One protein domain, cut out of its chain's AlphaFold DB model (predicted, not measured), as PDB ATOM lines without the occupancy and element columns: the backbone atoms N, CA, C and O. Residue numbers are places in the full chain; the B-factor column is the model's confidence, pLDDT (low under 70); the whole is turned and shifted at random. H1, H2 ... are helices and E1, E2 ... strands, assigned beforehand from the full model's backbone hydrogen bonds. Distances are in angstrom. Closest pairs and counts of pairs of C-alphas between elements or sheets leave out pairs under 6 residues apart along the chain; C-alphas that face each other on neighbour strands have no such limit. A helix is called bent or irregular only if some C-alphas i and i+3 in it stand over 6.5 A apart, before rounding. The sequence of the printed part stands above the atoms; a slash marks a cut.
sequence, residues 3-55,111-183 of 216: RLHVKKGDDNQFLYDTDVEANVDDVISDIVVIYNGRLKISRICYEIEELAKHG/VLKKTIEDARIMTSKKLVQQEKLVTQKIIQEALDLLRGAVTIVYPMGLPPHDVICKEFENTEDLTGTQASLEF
ATOM      1  N   ARG A   3     -25.315 -17.218  37.283       95.69
ATOM      2  CA  ARG A   3     -26.091 -16.018  37.601       95.69
ATOM      3  C   ARG A   3     -25.565 -15.389  38.878       95.69
ATOM      4  O   ARG A   3     -25.613 -16.005  39.941       95.69
ATOM      5  N   LEU A   4     -25.106 -14.153  38.771       96.50
ATOM      6  CA  LEU A   4     -24.615 -13.355  39.880       96.50
ATOM      7  C   LEU A   4     -25.716 -12.414  40.366       96.50
ATOM      8  O   LEU A   4     -26.305 -11.655  39.595       96.50
ATOM      9  N   HIS A   5     -25.980 -12.452  41.669       97.12
ATOM     10  CA  HIS A   5     -26.806 -11.461  42.345       97.12
ATOM     11  C   HIS A   5     -25.893 -10.429  43.000       97.12
ATOM     12  O   HIS A   5     -25.310 -10.677  44.053       97.12
ATOM     13  N   VAL A   6     -25.790  -9.257  42.375       96.56
ATOM     14  CA  VAL A   6     -24.962  -8.159  42.869       96.56
ATOM     15  C   VAL A   6     -25.683  -7.446  44.012       96.56
ATOM     16  O   VAL A   6     -26.838  -7.026  43.874       96.56
ATOM     17  N   LYS A   7     -24.990  -7.287  45.141       95.12
ATOM     18  CA  LYS A   7     -25.465  -6.588  46.343       95.12
ATOM     19  C   LYS A   7     -24.425  -5.582  46.826       95.12
ATOM     20  O   LYS A   7     -23.238  -5.750  46.564       95.12
ATOM     21  N   LYS A   8     -24.869  -4.569  47.567       90.88
ATOM     22  CA  LYS A   8     -23.998  -3.675  48.344       90.88
ATOM     23  C   LYS A   8     -24.497  -3.669  49.783       90.88
ATOM     24  O   LYS A   8     -25.591  -3.179  50.034       90.88
ATOM     25  N   GLY A   9     -23.738  -4.258  50.707       89.88
ATOM     26  CA  GLY A   9     -24.282  -4.616  52.022       89.88
ATOM     27  C   GLY A   9     -25.489  -5.550  51.866       89.88
ATOM     28  O   GLY A   9     -25.442  -6.492  51.073       89.88
ATOM     29  N   ASP A  10     -26.589  -5.241  52.550       90.88
ATOM     30  CA  ASP A  10     -27.848  -5.999  52.452       90.88
ATOM     31  C   ASP A  10     -28.733  -5.581  51.261       90.88
ATOM     32  O   ASP A  10     -29.761  -6.200  50.972       90.88
ATOM     33  N   ASP A  11     -28.317  -4.547  50.531       91.94
ATOM     34  CA  ASP A  11     -29.097  -3.912  49.481       91.94
ATOM     35  C   ASP A  11     -28.918  -4.622  48.129       91.94
ATOM     36  O   ASP A  11     -27.845  -4.581  47.513       91.94
ATOM     37  N   ASN A  12     -29.999  -5.227  47.622       94.75
ATOM     38  CA  ASN A  12     -30.030  -5.850  46.295       94.75
ATOM     39  C   ASN A  12     -29.848  -4.797  45.190       94.75
ATOM     40  O   ASN A  12     -30.560  -3.788  45.165       94.75
ATOM     41  N   GLN A  13     -28.934  -5.042  44.248       95.69
ATOM     42  CA  GLN A  13     -28.630  -4.098  43.170       95.69
ATOM     43  C   GLN A  13     -29.216  -4.542  41.833       95.69
ATOM     44  O   GLN A  13     -30.114  -3.870  41.321       95.69
ATOM     45  N   PHE A  14     -28.715  -5.645  41.276       97.81
ATOM     46  CA  PHE A  14     -29.162  -6.210  40.003       97.81
ATOM     47  C   PHE A  14     -28.679  -7.659  39.838       97.81
ATOM     48  O   PHE A  14     -27.852  -8.150  40.609       97.81
ATOM     49  N   LEU A  15     -29.219  -8.335  38.825       97.69
ATOM     50  CA  LEU A  15     -28.774  -9.652  38.381       97.69
ATOM     51  C   LEU A  15     -27.908  -9.508  37.124       97.69
ATOM     52  O   LEU A  15     -28.235  -8.708  36.244       97.69
ATOM     53  N   TYR A  16     -26.841 -10.297  37.041       97.25
ATOM     54  CA  TYR A  16     -25.912 -10.355  35.912       97.25
ATOM     55  C   TYR A  16     -25.600 -11.819  35.590       97.25
ATOM     56  O   TYR A  16     -25.316 -12.596  36.498       97.25
ATOM     57  N   ASP A  17     -25.666 -12.194  34.315       96.25
ATOM     58  CA  ASP A  17     -25.344 -13.550  33.867       96.25
ATOM     59  C   ASP A  17     -23.971 -13.559  33.194       96.25
ATOM     60  O   ASP A  17     -23.650 -12.676  32.402       96.25
ATOM     61  N   THR A  18     -23.186 -14.588  33.498       95.75
ATOM     62  CA  THR A  18     -21.870 -14.853  32.912       95.75
ATOM     63  C   THR A  18     -21.669 -16.360  32.722       95.75
ATOM     64  O   THR A  18     -22.595 -17.165  32.907       95.75
ATOM     65  N   ASP A  19     -20.480 -16.782  32.321       94.00
ATOM     66  CA  ASP A  19     -20.087 -18.179  32.190       94.00
ATOM     67  C   ASP A  19     -18.980 -18.556  33.189       94.00
ATOM     68  O   ASP A  19     -18.466 -17.716  33.917       94.00
ATOM     69  N   VAL A  20     -18.713 -19.858  33.318       93.25
ATOM     70  CA  VAL A  20     -17.760 -20.379  34.319       93.25
ATOM     71  C   VAL A  20     -16.312 -20.122  33.893       93.25
ATOM     72  O   VAL A  20     -15.431 -20.074  34.744       93.25
ATOM     73  N   GLU A  21     -16.080 -19.940  32.593       95.25
ATOM     74  CA  GLU A  21     -14.756 -19.744  32.002       95.25
ATOM     75  C   GLU A  21     -14.407 -18.251  31.859       95.25
ATOM     76  O   GLU A  21     -13.283 -17.907  31.489       95.25
ATOM     77  N   ALA A  22     -15.362 -17.359  32.143       93.88
ATOM     78  CA  ALA A  22     -15.195 -15.921  32.047       93.88
ATOM     79  C   ALA A  22     -14.100 -15.434  32.998       93.88
ATOM     80  O   ALA A  22     -14.032 -15.818  34.170       93.88
ATOM     81  N   ASN A  23     -13.254 -14.537  32.493       95.12
ATOM     82  CA  ASN A  23     -12.225 -13.916  33.304       95.12
ATOM     83  C   ASN A  23     -12.873 -13.069  34.415       95.12
ATOM     84  O   ASN A  23     -13.785 -12.276  34.176       95.12
ATOM     85  N   VAL A  24     -12.391 -13.245  35.646       93.38
ATOM     86  CA  VAL A  24     -12.953 -12.581  36.828       93.38
ATOM     87  C   VAL A  24     -12.815 -11.060  36.744       93.38
ATOM     88  O   VAL A  24     -13.748 -10.354  37.123       93.38
ATOM     89  N   ASP A  25     -11.702 -10.547  36.218       93.38
ATOM     90  CA  ASP A  25     -11.465  -9.107  36.092       93.38
ATOM     91  C   ASP A  25     -12.428  -8.470  35.080       93.38
ATOM     92  O   ASP A  25     -12.969  -7.390  35.338       93.38
ATOM     93  N   ASP A  26     -12.723  -9.165  33.977       92.75
ATOM     94  CA  ASP A  26     -13.713  -8.723  32.987       92.75
ATOM     95  C   ASP A  26     -15.120  -8.676  33.603       92.75
ATOM     96  O   ASP A  26     -15.835  -7.679  33.469       92.75
ATOM     97  N   VAL A  27     -15.494  -9.710  34.364       94.75
ATOM     98  CA  VAL A  27     -16.778  -9.771  35.080       94.75
ATOM     99  C   VAL A  27     -16.896  -8.647  36.114       94.75
ATOM    100  O   VAL A  27     -17.942  -8.000  36.212       94.75
ATOM    101  N   ILE A  28     -15.834  -8.374  36.879       94.31
ATOM    102  CA  ILE A  28     -15.802  -7.264  37.841       94.31
ATOM    103  C   ILE A  28     -15.943  -5.930  37.108       94.31
ATOM    104  O   ILE A  28     -16.761  -5.099  37.508       94.31
ATOM    105  N   SER A  29     -15.187  -5.726  36.027       94.44
ATOM    106  CA  SER A  29     -15.246  -4.511  35.212       94.44
ATOM    107  C   SER A  29     -16.665  -4.261  34.689       94.44
ATOM    108  O   SER A  29     -17.193  -3.156  34.838       94.44
ATOM    109  N   ASP A  30     -17.323  -5.294  34.165       95.06
ATOM    110  CA  ASP A  30     -18.703  -5.226  33.689       95.06
ATOM    111  C   ASP A  30     -19.691  -4.844  34.797       95.06
ATOM    112  O   ASP A  30     -20.523  -3.948  34.619       95.06
ATOM    113  N   ILE A  31     -19.590  -5.497  35.957       96.12
ATOM    114  CA  ILE A  31     -20.442  -5.219  37.117       96.12
ATOM    115  C   ILE A  31     -20.258  -3.773  37.586       96.12
ATOM    116  O   ILE A  31     -21.252  -3.096  37.857       96.12
ATOM    117  N   VAL A  32     -19.017  -3.280  37.655       95.75
ATOM    118  CA  VAL A  32     -18.708  -1.900  38.060       95.75
ATOM    119  C   VAL A  32     -19.306  -0.897  37.076       95.75
ATOM    120  O   VAL A  32     -19.951   0.065  37.501       95.75
ATOM    121  N   VAL A  33     -19.166  -1.131  35.767       96.12
ATOM    122  CA  VAL A  33     -19.756  -0.269  34.729       96.12
ATOM    123  C   VAL A  33     -21.279  -0.219  34.861       96.12
ATOM    124  O   VAL A  33     -21.860   0.867  34.856       96.12
ATOM    125  N   ILE A  34     -21.937  -1.369  35.042       97.31
ATOM    126  CA  ILE A  34     -23.394  -1.427  35.215       97.31
ATOM    127  C   ILE A  34     -23.811  -0.706  36.499       97.31
ATOM    128  O   ILE A  34     -24.729   0.115  36.480       97.31
ATOM    129  N   TYR A  35     -23.138  -0.985  37.615       97.06
ATOM    130  CA  TYR A  35     -23.453  -0.397  38.911       97.06
ATOM    131  C   TYR A  35     -23.333   1.136  38.884       97.06
ATOM    132  O   TYR A  35     -24.308   1.833  39.180       97.06
ATOM    133  N   ASN A  36     -22.186   1.664  38.449       95.81
ATOM    134  CA  ASN A  36     -21.953   3.106  38.361       95.81
ATOM    135  C   ASN A  36     -22.860   3.770  37.316       95.81
ATOM    136  O   ASN A  36     -23.354   4.876  37.540       95.81
ATOM    137  N   GLY A  37     -23.156   3.079  36.211       97.38
ATOM    138  CA  GLY A  37     -24.112   3.538  35.207       97.38
ATOM    139  C   GLY A  37     -25.519   3.748  35.772       97.38
ATOM    140  O   GLY A  37     -26.164   4.755  35.478       97.38
ATOM    141  N   ARG A  38     -25.983   2.861  36.663       97.25
ATOM    142  CA  ARG A  38     -27.265   3.040  37.370       97.25
ATOM    143  C   ARG A  38     -27.249   4.251  38.297       97.25
ATOM    144  O   ARG A  38     -28.234   4.987  38.342       97.25
ATOM    145  N   LEU A  39     -26.146   4.475  39.016       96.19
ATOM    146  CA  LEU A  39     -25.988   5.668  39.854       96.19
ATOM    147  C   LEU A  39     -26.053   6.946  39.008       96.19
ATOM    148  O   LEU A  39     -26.790   7.866  39.358       96.19
ATOM    149  N   LYS A  40     -25.354   6.972  37.866       97.62
ATOM    150  CA  LYS A  40     -25.392   8.081  36.900       97.62
ATOM    151  C   LYS A  40     -26.810   8.354  36.397       97.62
ATOM    152  O   LYS A  40     -27.286   9.481  36.502       97.62
ATOM    153  N   ILE A  41     -27.529   7.324  35.949       98.44
ATOM    154  CA  ILE A  41     -28.930   7.451  35.508       98.44
ATOM    155  C   ILE A  41     -29.807   8.036  36.620       98.44
ATOM    156  O   ILE A  41     -30.602   8.937  36.365       98.44
ATOM    157  N   SER A  42     -29.636   7.585  37.866       97.50
ATOM    158  CA  SER A  42     -30.392   8.123  39.001       97.50
ATOM    159  C   SER A  42     -30.146   9.621  39.219       97.50
ATOM    160  O   SER A  42     -31.103  10.353  39.479       97.50
ATOM    161  N   ARG A  43     -28.893  10.085  39.113       97.75
ATOM    162  CA  ARG A  43     -28.539  11.508  39.257       97.75
ATOM    163  C   ARG A  43     -29.095  12.351  38.114       97.75
ATOM    164  O   ARG A  43     -29.726  13.372  38.373       97.75
ATOM    165  N   ILE A  44     -28.950  11.884  36.872       98.56
ATOM    166  CA  ILE A  44     -29.505  12.558  35.690       98.56
ATOM    167  C   ILE A  44     -31.026  12.685  35.812       98.56
ATOM    168  O   ILE A  44     -31.567  13.760  35.576       98.56
ATOM    169  N   CYS A  45     -31.723  11.624  36.229       98.69
ATOM    170  CA  CYS A  45     -33.170  11.672  36.445       98.69
ATOM    171  C   CYS A  45     -33.572  12.758  37.450       98.69
ATOM    172  O   CYS A  45     -34.527  13.484  37.194       98.69
ATOM    173  N   TYR A  46     -32.852  12.887  38.569       97.88
ATOM    174  CA  TYR A  46     -33.111  13.939  39.556       97.88
ATOM    175  C   TYR A  46     -32.898  15.340  38.967       97.88
ATOM    176  O   TYR A  46     -33.747  16.215  39.111       97.88
ATOM    177  N   GLU A  47     -31.803  15.556  38.239       98.19
ATOM    178  CA  GLU A  47     -31.532  16.864  37.638       98.19
ATOM    179  C   GLU A  47     -32.516  17.209  36.506       98.19
ATOM    180  O   GLU A  47     -32.921  18.366  36.383       98.19
ATOM    181  N   ILE A  48     -32.991  16.227  35.728       98.75
ATOM    182  CA  ILE A  48     -34.043  16.443  34.719       98.75
ATOM    183  C   ILE A  48     -35.392  16.788  35.377       98.75
ATOM    184  O   ILE A  48     -36.155  17.579  34.819       98.75
ATOM    185  N   GLU A  49     -35.702  16.259  36.566       98.44
ATOM    186  CA  GLU A  49     -36.902  16.672  37.311       98.44
ATOM    187  C   GLU A  49     -36.846  18.157  37.681       98.44
ATOM    188  O   GLU A  49     -37.850  18.862  37.556       98.44
ATOM    189  N   GLU A  50     -35.677  18.645  38.090       98.38
ATOM    190  CA  GLU A  50     -35.472  20.057  38.411       98.38
ATOM    191  C   GLU A  50     -35.450  20.931  37.148       98.38
ATOM    192  O   GLU A  50     -36.049  22.009  37.142       98.38
ATOM    193  N   LEU A  51     -34.877  20.444  36.041       98.56
ATOM    194  CA  LEU A  51     -34.970  21.078  34.720       98.56
ATOM    195  C   LEU A  51     -36.433  21.257  34.287       98.56
ATOM    196  O   LEU A  51     -36.825  22.333  33.837       98.56
ATOM    197  N   ALA A  52     -37.264  20.228  34.465       98.50
ATOM    198  CA  ALA A  52     -38.679  20.279  34.112       98.50
ATOM    199  C   ALA A  52     -39.460  21.307  34.950       98.50
ATOM    200  O   ALA A  52     -40.397  21.918  34.441       98.50
ATOM    201  N   LYS A  53     -39.094  21.509  36.222       98.25
ATOM    202  CA  LYS A  53     -39.786  22.444  37.127       98.25
ATOM    203  C   LYS A  53     -39.274  23.873  37.045       98.25
ATOM    204  O   LYS A  53     -40.037  24.789  37.325       98.25
ATOM    205  N   HIS A  54     -37.997  24.069  36.736       98.25
ATOM    206  CA  HIS A  54     -37.332  25.356  36.943       98.25
ATOM    207  C   HIS A  54     -36.475  25.811  35.761       98.25
ATOM    208  O   HIS A  54     -35.917  26.901  35.809       98.25
ATOM    209  N   GLY A  55     -36.382  25.036  34.684       97.88
ATOM    210  CA  GLY A  55     -35.564  25.396  33.530       97.88
ATOM    211  C   GLY A  55     -34.075  25.140  33.743       97.88
ATOM    212  O   GLY A  55     -33.666  24.352  34.597       97.88
ATOM    213  N   VAL A 111     -43.136  15.019  28.688       98.62
ATOM    214  CA  VAL A 111     -42.091  14.286  27.952       98.62
ATOM    215  C   VAL A 111     -40.932  13.936  28.886       98.62
ATOM    216  O   VAL A 111     -40.585  12.763  29.000       98.62
ATOM    217  N   LEU A 112     -40.386  14.916  29.618       98.75
ATOM    218  CA  LEU A 112     -39.291  14.674  30.565       98.75
ATOM    219  C   LEU A 112     -39.703  13.701  31.678       98.75
ATOM    220  O   LEU A 112     -38.992  12.733  31.939       98.75
ATOM    221  N   LYS A 113     -40.863  13.924  32.310       98.69
ATOM    222  CA  LYS A 113     -41.365  13.097  33.422       98.69
ATOM    223  C   LYS A 113     -41.556  11.640  33.010       98.69
ATOM    224  O   LYS A 113     -41.115  10.749  33.730       98.69
ATOM    225  N   LYS A 114     -42.170  11.398  31.849       98.56
ATOM    226  CA  LYS A 114     -42.385  10.043  31.334       98.56
ATOM    227  C   LYS A 114     -41.058   9.343  31.052       98.56
ATOM    228  O   LYS A 114     -40.853   8.216  31.484       98.56
ATOM    229  N   THR A 115     -40.130  10.032  30.394       98.56
ATOM    230  CA  THR A 115     -38.798   9.490  30.099       98.56
ATOM    231  C   THR A 115     -38.004   9.173  31.372       98.56
ATOM    232  O   THR A 115     -37.341   8.138  31.434       98.56
ATOM    233  N   ILE A 116     -38.102  10.005  32.413       98.69
ATOM    234  CA  ILE A 116     -37.514   9.718  33.731       98.69
ATOM    235  C   ILE A 116     -38.097   8.433  34.332       98.69
ATOM    236  O   ILE A 116     -37.352   7.605  34.859       98.69
ATOM    237  N   GLU A 117     -39.420   8.266  34.281       98.50
ATOM    238  CA  GLU A 117     -40.089   7.068  34.794       98.50
ATOM    239  C   GLU A 117     -39.633   5.809  34.046       98.50
ATOM    240  O   GLU A 117     -39.210   4.841  34.682       98.50
ATOM    241  N   ASP A 118     -39.611   5.857  32.713       98.38
ATOM    242  CA  ASP A 118     -39.141   4.761  31.863       98.38
ATOM    243  C   ASP A 118     -37.683   4.379  32.199       98.38
ATOM    244  O   ASP A 118     -37.386   3.211  32.467       98.38
ATOM    245  N   ALA A 119     -36.774   5.358  32.305       98.44
ATOM    246  CA  ALA A 119     -35.371   5.118  32.658       98.44
ATOM    247  C   ALA A 119     -35.199   4.524  34.074       98.44
ATOM    248  O   ALA A 119     -34.352   3.649  34.302       98.44
ATOM    249  N   ARG A 120     -36.030   4.949  35.039       98.12
ATOM    250  CA  ARG A 120     -36.055   4.384  36.400       98.12
ATOM    251  C   ARG A 120     -36.566   2.948  36.415       98.12
ATOM    252  O   ARG A 120     -36.066   2.140  37.200       98.12
ATOM    253  N   ILE A 121     -37.535   2.608  35.566       98.00
ATOM    254  CA  ILE A 121     -38.036   1.235  35.419       98.00
ATOM    255  C   ILE A 121     -36.936   0.335  34.844       98.00
ATOM    256  O   ILE A 121     -36.683  -0.734  35.403       98.00
ATOM    257  N   MET A 122     -36.237   0.792  33.797       97.62
ATOM    258  CA  MET A 122     -35.147   0.054  33.139       97.62
ATOM    259  C   MET A 122     -33.985  -0.288  34.077       97.62
ATOM    260  O   MET A 122     -33.321  -1.304  33.897       97.62
ATOM    261  N   THR A 123     -33.738   0.540  35.091       96.56
ATOM    262  CA  THR A 123     -32.595   0.388  36.005       96.56
ATOM    263  C   THR A 123     -32.990   0.051  37.444       96.56
ATOM    264  O   THR A 123     -32.152   0.046  38.355       96.56
ATOM    265  N   SER A 124     -34.264  -0.277  37.673       96.00
ATOM    266  CA  SER A 124     -34.821  -0.471  39.009       96.00
ATOM    267  C   SER A 124     -34.204  -1.657  39.756       96.00
ATOM    268  O   SER A 124     -34.090  -2.755  39.220       96.00
ATOM    269  N   LYS A 125     -33.939  -1.487  41.061       95.44
ATOM    270  CA  LYS A 125     -33.596  -2.607  41.968       95.44
ATOM    271  C   LYS A 125     -34.704  -3.681  42.009       95.44
ATOM    272  O   LYS A 125     -34.432  -4.843  42.295       95.44
ATOM    273  N   LYS A 126     -35.956  -3.321  41.682       95.94
ATOM    274  CA  LYS A 126     -37.103  -4.250  41.647       95.94
ATOM    275  C   LYS A 126     -36.975  -5.330  40.568       95.94
ATOM    276  O   LYS A 126     -37.644  -6.353  40.672       95.94
ATOM    277  N   LEU A 127     -36.114  -5.134  39.565       95.56
ATOM    278  CA  LEU A 127     -35.864  -6.119  38.509       95.56
ATOM    279  C   LEU A 127     -35.316  -7.440  39.060       95.56
ATOM    280  O   LEU A 127     -35.636  -8.492  38.516       95.56
ATOM    281  N   VAL A 128     -34.610  -7.403  40.196       96.00
ATOM    282  CA  VAL A 128     -34.135  -8.604  40.897       96.00
ATOM    283  C   VAL A 128     -35.297  -9.528  41.278       96.00
ATOM    284  O   VAL A 128     -35.235 -10.726  41.026       96.00
ATOM    285  N   GLN A 129     -36.385  -8.978  41.829       94.56
ATOM    286  CA  GLN A 129     -37.576  -9.753  42.221       94.56
ATOM    287  C   GLN A 129     -38.352 -10.291  41.012       94.56
ATOM    288  O   GLN A 129     -39.127 -11.230  41.143       94.56
ATOM    289  N   GLN A 130     -38.159  -9.677  39.844       95.75
ATOM    290  CA  GLN A 130     -38.749 -10.099  38.575       95.75
ATOM    291  C   GLN A 130     -37.835 -11.062  37.804       95.75
ATOM    292  O   GLN A 130     -38.134 -11.367  36.653       95.75
ATOM    293  N   GLU A 131     -36.705 -11.471  38.397       96.00
ATOM    294  CA  GLU A 131     -35.660 -12.283  37.763       96.00
ATOM    295  C   GLU A 131     -35.139 -11.702  36.436       96.00
ATOM    296  O   GLU A 131     -34.721 -12.424  35.531       96.00
ATOM    297  N   LYS A 132     -35.147 -10.368  36.316       96.44
ATOM    298  CA  LYS A 132     -34.656  -9.648  35.139       96.44
ATOM    299  C   LYS A 132     -33.223  -9.180  35.347       96.44
ATOM    300  O   LYS A 132     -32.874  -8.623  36.389       96.44
ATOM    301  N   LEU A 133     -32.413  -9.379  34.314       95.75
ATOM    302  CA  LEU A 133     -31.024  -8.940  34.269       95.75
ATOM    303  C   LEU A 133     -30.930  -7.442  33.983       95.75
ATOM    304  O   LEU A 133     -31.804  -6.864  33.334       95.75
ATOM    305  N   VAL A 134     -29.823  -6.839  34.409       95.75
ATOM    306  CA  VAL A 134     -29.403  -5.515  33.942       95.75
ATOM    307  C   VAL A 134     -28.078  -5.680  33.214       95.75
ATOM    308  O   VAL A 134     -27.158  -6.307  33.727       95.75
ATOM    309  N   THR A 135     -27.988  -5.128  32.008       96.62
ATOM    310  CA  THR A 135     -26.802  -5.212  31.147       96.62
ATOM    311  C   THR A 135     -26.291  -3.814  30.825       96.62
ATOM    312  O   THR A 135     -27.045  -2.842  30.908       96.62
ATOM    313  N   GLN A 136     -25.032  -3.696  30.392       96.69
ATOM    314  CA  GLN A 136     -24.484  -2.416  29.924       96.69
ATOM    315  C   GLN A 136     -25.324  -1.808  28.792       96.69
ATOM    316  O   GLN A 136     -25.508  -0.596  28.740       96.69
ATOM    317  N   LYS A 137     -25.913  -2.651  27.933       97.75
ATOM    318  CA  LYS A 137     -26.830  -2.208  26.880       97.75
ATOM    319  C   LYS A 137     -28.064  -1.501  27.449       97.75
ATOM    320  O   LYS A 137     -28.403  -0.430  26.971       97.75
ATOM    321  N   ILE A 138     -28.690  -2.052  28.493       98.00
ATOM    322  CA  ILE A 138     -29.846  -1.421  29.158       98.00
ATOM    323  C   ILE A 138     -29.452  -0.069  29.769       98.00
ATOM    324  O   ILE A 138     -30.222   0.886  29.696       98.00
ATOM    325  N   ILE A 139     -28.248   0.030  30.346       98.38
ATOM    326  CA  ILE A 139     -27.719   1.301  30.862       98.38
ATOM    327  C   ILE A 139     -27.571   2.320  29.730       98.38
ATOM    328  O   ILE A 139     -28.051   3.445  29.856       98.38
ATOM    329  N   GLN A 140     -26.958   1.926  28.614       98.44
ATOM    330  CA  GLN A 140     -26.779   2.805  27.462       98.44
ATOM    331  C   GLN A 140     -28.123   3.253  26.874       98.44
ATOM    332  O   GLN A 140     -28.325   4.443  26.657       98.44
ATOM    333  N   GLU A 141     -29.076   2.333  26.701       98.62
ATOM    334  CA  GLU A 141     -30.422   2.641  26.205       98.62
ATOM    335  C   GLU A 141     -31.157   3.633  27.122       98.62
ATOM    336  O   GLU A 141     -31.796   4.565  26.635       98.62
ATOM    337  N   ALA A 142     -31.037   3.488  28.446       98.62
ATOM    338  CA  ALA A 142     -31.625   4.428  29.398       98.62
ATOM    339  C   ALA A 142     -30.956   5.817  29.338       98.62
ATOM    340  O   ALA A 142     -31.650   6.833  29.391       98.62
ATOM    341  N   LEU A 143     -29.628   5.882  29.188       98.62
ATOM    342  CA  LEU A 143     -28.908   7.148  28.998       98.62
ATOM    343  C   LEU A 143     -29.307   7.838  27.688       98.62
ATOM    344  O   LEU A 143     -29.539   9.047  27.677       98.62
ATOM    345  N   ASP A 144     -29.422   7.081  26.599       98.69
ATOM    346  CA  ASP A 144     -29.815   7.596  25.288       98.69
ATOM    347  C   ASP A 144     -31.266   8.082  25.284       98.69
ATOM    348  O   ASP A 144     -31.561   9.126  24.699       98.69
ATOM    349  N   LEU A 145     -32.156   7.385  25.996       98.62
ATOM    350  CA  LEU A 145     -33.538   7.805  26.205       98.62
ATOM    351  C   LEU A 145     -33.602   9.167  26.912       98.62
ATOM    352  O   LEU A 145     -34.261  10.089  26.422       98.62
ATOM    353  N   LEU A 146     -32.882   9.319  28.030       98.81
ATOM    354  CA  LEU A 146     -32.811  10.578  28.781       98.81
ATOM    355  C   LEU A 146     -32.213  11.704  27.929       98.81
ATOM    356  O   LEU A 146     -32.776  12.801  27.878       98.81
ATOM    357  N   ARG A 147     -31.118  11.431  27.207       98.69
ATOM    358  CA  ARG A 147     -30.483  12.400  26.302       98.69
ATOM    359  C   ARG A 147     -31.436  12.827  25.187       98.69
ATOM    360  O   ARG A 147     -31.542  14.015  24.895       98.69
ATOM    361  N   GLY A 148     -32.159  11.882  24.593       98.56
ATOM    362  CA  GLY A 148     -33.153  12.150  23.558       98.56
ATOM    363  C   GLY A 148     -34.266  13.075  24.046       98.56
ATOM    364  O   GLY A 148     -34.590  14.048  23.368       98.56
ATOM    365  N   ALA A 149     -34.811  12.830  25.241       98.69
ATOM    366  CA  ALA A 149     -35.846  13.686  25.818       98.69
ATOM    367  C   ALA A 149     -35.344  15.107  26.100       98.69
ATOM    368  O   ALA A 149     -36.033  16.072  25.767       98.69
ATOM    369  N   VAL A 150     -34.130  15.250  26.643       98.75
ATOM    370  CA  VAL A 150     -33.506  16.566  26.841       98.75
ATOM    371  C   VAL A 150     -33.334  17.290  25.507       98.75
ATOM    372  O   VAL A 150     -33.725  18.447  25.413       98.75
ATOM    373  N   THR A 151     -32.855  16.620  24.457       98.50
ATOM    374  CA  THR A 151     -32.707  17.208  23.113       98.50
ATOM    375  C   THR A 151     -34.047  17.614  22.495       98.50
ATOM    376  O   THR A 151     -34.138  18.650  21.844       98.50
ATOM    377  N   ILE A 152     -35.109  16.831  22.702       98.50
ATOM    378  CA  ILE A 152     -36.455  17.183  22.226       98.50
ATOM    379  C   ILE A 152     -36.947  18.450  22.925       98.50
ATOM    380  O   ILE A 152     -37.471  19.350  22.272       98.50
ATOM    381  N   VAL A 153     -36.789  18.531  24.247       98.69
ATOM    382  CA  VAL A 153     -37.286  19.677  25.011       98.69
ATOM    383  C   VAL A 153     -36.390  20.898  24.846       98.69
ATOM    384  O   VAL A 153     -36.910  22.003  24.794       98.69
ATOM    385  N   TYR A 154     -35.081  20.730  24.696       98.50
ATOM    386  CA  TYR A 154     -34.096  21.795  24.510       98.50
ATOM    387  C   TYR A 154     -33.290  21.544  23.225       98.50
ATOM    388  O   TYR A 154     -32.149  21.087  23.286       98.50
ATOM    389  N   PRO A 155     -33.851  21.861  22.041       97.62
ATOM    390  CA  PRO A 155     -33.216  21.552  20.754       97.62
ATOM    391  C   PRO A 155     -31.913  22.322  20.503       97.62
ATOM    392  O   PRO A 155     -31.094  21.885  19.702       97.62
ATOM    393  N   MET A 156     -31.709  23.447  21.196       96.75
ATOM    394  CA  MET A 156     -30.460  24.223  21.165       96.75
ATOM    395  C   MET A 156     -29.465  23.796  22.257       96.75
ATOM    396  O   MET A 156     -28.452  24.459  22.466       96.75
ATOM    397  N   GLY A 157     -29.752  22.691  22.949       97.12
ATOM    398  CA  GLY A 157     -28.956  22.185  24.057       97.12
ATOM    399  C   GLY A 157     -29.197  22.919  25.376       97.12
ATOM    400  O   GLY A 157     -29.975  23.875  25.472       97.12
ATOM    401  N   LEU A 158     -28.515  22.430  26.408       98.44
ATOM    402  CA  LEU A 158     -28.444  23.043  27.731       98.44
ATOM    403  C   LEU A 158     -27.128  23.827  27.871       98.44
ATOM    404  O   LEU A 158     -26.210  23.640  27.065       98.44
ATOM    405  N   PRO A 159     -26.997  24.694  28.888       97.81
ATOM    406  CA  PRO A 159     -25.724  25.329  29.187       97.81
ATOM    407  C   PRO A 159     -24.633  24.275  29.464       97.81
ATOM    408  O   PRO A 159     -24.900  23.327  30.199       97.81
ATOM    409  N   PRO A 160     -23.386  24.450  28.987       96.31
ATOM    410  CA  PRO A 160     -22.291  23.497  29.210       96.31
ATOM    411  C   PRO A 160     -21.965  23.247  30.687       96.31
ATOM    412  O   PRO A 160     -21.381  22.233  31.046       96.31
ATOM    413  N   HIS A 161     -22.311  24.195  31.562       95.75
ATOM    414  CA  HIS A 161     -22.114  24.059  33.000       95.75
ATOM    415  C   HIS A 161     -23.277  23.343  33.706       95.75
ATOM    416  O   HIS A 161     -23.135  23.049  34.894       95.75
ATOM    417  N   ASP A 162     -24.392  23.070  33.015       97.56
ATOM    418  CA  ASP A 162     -25.514  22.317  33.575       97.56
ATOM    419  C   ASP A 162     -25.047  20.899  33.933       97.56
ATOM    420  O   ASP A 162     -24.341  20.239  33.166       97.56
ATOM    421  N   VAL A 163     -25.426  20.426  35.121       96.25
ATOM    422  CA  VAL A 163     -25.019  19.106  35.629       96.25
ATOM    423  C   VAL A 163     -25.451  17.992  34.674       96.25
ATOM    424  O   VAL A 163     -24.721  17.020  34.508       96.25
ATOM    425  N   ILE A 164     -26.584  18.156  33.986       98.19
ATOM    426  CA  ILE A 164     -27.074  17.181  33.004       98.19
ATOM    427  C   ILE A 164     -26.075  17.020  31.846       98.19
ATOM    428  O   ILE A 164     -25.792  15.893  31.440       98.19
ATOM    429  N   CYS A 165     -25.510  18.124  31.338       97.44
ATOM    430  CA  CYS A 165     -24.475  18.083  30.300       97.44
ATOM    431  C   CYS A 165     -23.226  17.362  30.801       97.44
ATOM    432  O   CYS A 165     -22.770  16.421  30.154       97.44
ATOM    433  N   LYS A 166     -22.735  17.739  31.986       97.25
ATOM    434  CA  LYS A 166     -21.534  17.132  32.573       97.25
ATOM    435  C   LYS A 166     -21.676  15.623  32.757       97.25
ATOM    436  O   LYS A 166     -20.788  14.868  32.375       97.25
ATOM    437  N   GLU A 167     -22.822  15.169  33.261       97.31
ATOM    438  CA  GLU A 167     -23.110  13.741  33.420       97.31
ATOM    439  C   GLU A 167     -23.165  13.007  32.070       97.31
ATOM    440  O   GLU A 167     -22.659  11.889  31.958       97.31
ATOM    441  N   PHE A 168     -23.740  13.605  31.020       97.06
ATOM    442  CA  PHE A 168     -23.753  12.987  29.687       97.06
ATOM    443  C   PHE A 168     -22.378  12.952  29.012       97.06
ATOM    444  O   PHE A 168     -22.139  12.052  28.205       97.06
ATOM    445  N   GLU A 169     -21.506  13.906  29.331       96.62
ATOM    446  CA  GLU A 169     -20.153  14.044  28.782       96.62
ATOM    447  C   GLU A 169     -19.090  13.289  29.595       96.62
ATOM    448  O   GLU A 169     -17.945  13.196  29.164       96.62
ATOM    449  N   ASN A 170     -19.470  12.694  30.733       94.88
ATOM    450  CA  ASN A 170     -18.555  12.064  31.690       94.88
ATOM    451  C   ASN A 170     -17.532  13.049  32.288       94.88
ATOM    452  O   ASN A 170     -16.379  12.691  32.524       94.88
ATOM    453  N   THR A 171     -17.954  14.296  32.500       95.44
ATOM    454  CA  THR A 171     -17.166  15.376  33.114       95.44
ATOM    455  C   THR A 171     -17.769  15.838  34.443       95.44
ATOM    456  O   THR A 171     -17.457  16.923  34.941       95.44
ATOM    457  N   GLU A 172     -18.663  15.035  35.028       92.62
ATOM    458  CA  GLU A 172     -19.204  15.292  36.353       92.62
ATOM    459  C   GLU A 172     -18.113  15.252  37.432       92.62
ATOM    460  O   GLU A 172     -17.233  14.395  37.423       92.62
ATOM    461  N   ASP A 173     -18.206  16.168  38.395       92.00
ATOM    462  CA  ASP A 173     -17.411  16.120  39.619       92.00
ATOM    463  C   ASP A 173     -18.316  15.674  40.767       92.00
ATOM    464  O   ASP A 173     -19.264  16.368  41.140       92.00
ATOM    465  N   LEU A 174     -18.043  14.483  41.297       91.50
ATOM    466  CA  LEU A 174     -18.793  13.911  42.412       91.50
ATOM    467  C   LEU A 174     -18.162  14.241  43.769       91.50
ATOM    468  O   LEU A 174     -18.736  13.876  44.798       91.50
ATOM    469  N   THR A 175     -17.012  14.917  43.804       90.94
ATOM    470  CA  THR A 175     -16.257  15.186  45.031       90.94
ATOM    471  C   THR A 175     -17.113  15.924  46.061       90.94
ATOM    472  O   THR A 175     -17.764  16.923  45.764       90.94
ATOM    473  N   GLY A 176     -17.142  15.417  47.296       88.25
ATOM    474  CA  GLY A 176     -17.918  16.014  48.389       88.25
ATOM    475  C   GLY A 176     -19.438  15.821  48.285       88.25
ATOM    476  O   GLY A 176     -20.172  16.326  49.135       88.25
ATOM    477  N   THR A 177     -19.931  15.081  47.287       89.56
ATOM    478  CA  THR A 177     -21.352  14.730  47.166       89.56
ATOM    479  C   THR A 177     -21.658  13.402  47.860       89.56
ATOM    480  O   THR A 177     -20.785  12.569  48.075       89.56
ATOM    481  N   GLN A 178     -22.932  13.137  48.164       87.38
ATOM    482  CA  GLN A 178     -23.329  11.804  48.641       87.38
ATOM    483  C   GLN A 178     -23.074  10.711  47.588       87.38
ATOM    484  O   GLN A 178     -22.846   9.557  47.935       87.38
ATOM    485  N   ALA A 179     -23.058  11.066  46.300       87.19
ATOM    486  CA  ALA A 179     -22.826  10.113  45.224       87.19
ATOM    487  C   ALA A 179     -21.384   9.584  45.180       87.19
ATOM    488  O   ALA A 179     -21.195   8.447  44.750       87.19
ATOM    489  N   SER A 180     -20.382  10.341  45.651       89.25
ATOM    490  CA  SER A 180     -19.001   9.834  45.711       89.25
ATOM    491  C   SER A 180     -18.829   8.709  46.727       89.25
ATOM    492  O   SER A 180     -17.952   7.875  46.555       89.25
ATOM    493  N   LEU A 181     -19.672   8.653  47.764       88.00
ATOM    494  CA  LEU A 181     -19.677   7.554  48.740       88.00
ATOM    495  C   LEU A 181     -20.269   6.266  48.151       88.00
ATOM    496  O   LEU A 181     -20.013   5.161  48.633       88.00
ATOM    497  N   GLU A 182     -21.106   6.413  47.124       87.00
ATOM    498  CA  GLU A 182     -21.753   5.285  46.469       87.00
ATOM    499  C   GLU A 182     -20.914   4.703  45.331       87.00
ATOM    500  O   GLU A 182     -21.029   3.509  45.059       87.00
ATOM    501  N   PHE A 183     -20.070   5.528  44.710       87.81
ATOM    502  CA  PHE A 183     -19.232   5.176  43.569       87.81
ATOM    503  C   PHE A 183     -18.266   4.023  43.875       87.81
ATOM    504  O   PHE A 183     -17.717   3.925  44.971       87.81
TER     505      PHE A 183
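What this domain is: This is residues 3 to 55 and 111 to 183 of the 216 residues of the protein "Uncharacterized protein C21orf59 like protein" of Trachymyrmex zeteki (UniProt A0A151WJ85). A long helix, H1, makes the long axis, and H2 and H4 lie side by side with it as a three-helix up-and-down bundle, each running against the one before it. The strand hairpin E1 and E2 packs near the first part of H1, and H3 packs on E2; on the side of H1 away from H2, H5 packs on it, with little H6 near by. Residues 21 to 26, of which 24 to 26 belong to H1, stick out at one end. The printed part has 126 residues, mostly helix, in the order E1, E2, H1, H2, H3, H4, H5, H6, and the two-stranded sheet is antiparallel. It is compact, with a radius of gyration of the C-alphas of 15.5 A, yet elongated, spanning 48 by 31 by 25 A.

Where its parts are: Find C-alpha 3 at (-26.091, -16.018, 37.601); there E1 begins, residues 3 to 8, 16.5 A long. E2, residues 11 to 18, runs 21.1 A. Look next at C-alpha 24 at (-12.953, -12.581, 36.828), from which H1, residues 24 to 54, runs 45.1 A. After the cut come H2, residues 111 to 122, 16.7 A; H3, residues 125 to 130, 9.7 A, neither bent nor irregular, but only just, with C-alphas 125 and 128 6.1 A apart; and H4, residues 136 to 153, 26.0 A. H5 spans residues 163 to 169, 9.8 A, and H6 residues 178 to 182, 7.0 A, ending at C-alpha 182 at (-21.753, 5.285, 46.469).

How they stand to each other: Start at the hub, H1. Its residues 41 to 52 alone touch H2, opposite ways at a shallow tilt of 24 degrees, closest at the C-alphas of Cys 45 and Ile 116, 5.5 A. H4 touches H1 at Ile 34 and Gln 136, their closest C-alphas, 5.5 A apart, the same way at a shallow tilt of 19 degrees. H2 and H4 touch, opposite ways at 6 degrees, a shallow tilt, with C-alphas 119 and 142 closest, 5.0 A. With its residues 40 to 48 alone H1 touches H5, closest at C-alphas 44 and 164, 5.9 A, opposite ways at a steep tilt of 36 degrees, only just past shallow. H6 is close to H1 but not clearly touching, C-alphas 39 and 179 being closest at 7.7 A. In the hairpin, find N 4 and O 16 at 2.8 A, within hydrogen-bond range; the closest C-alphas of E2 and H3 are 13 and 125, 5.3 A. In H1, H2, H4 and H5 every O i to N i+4 pair is within hydrogen-bond range; H3 has 1 of 2, and H6 0 of 1 beside 2 of 2 O i to N i+3 pairs.

The domain as a whole: The two C-alphas farthest apart are those of Glu 21 and His 54, 50.7 A. Residues 56 to 110 are not printed, and C-alphas 55 and 111 are 14.0 A apart across that cut. Of the links printed whole, none is long. Mean pLDDT of the printed part is 96.1, and no printed residue is under 70.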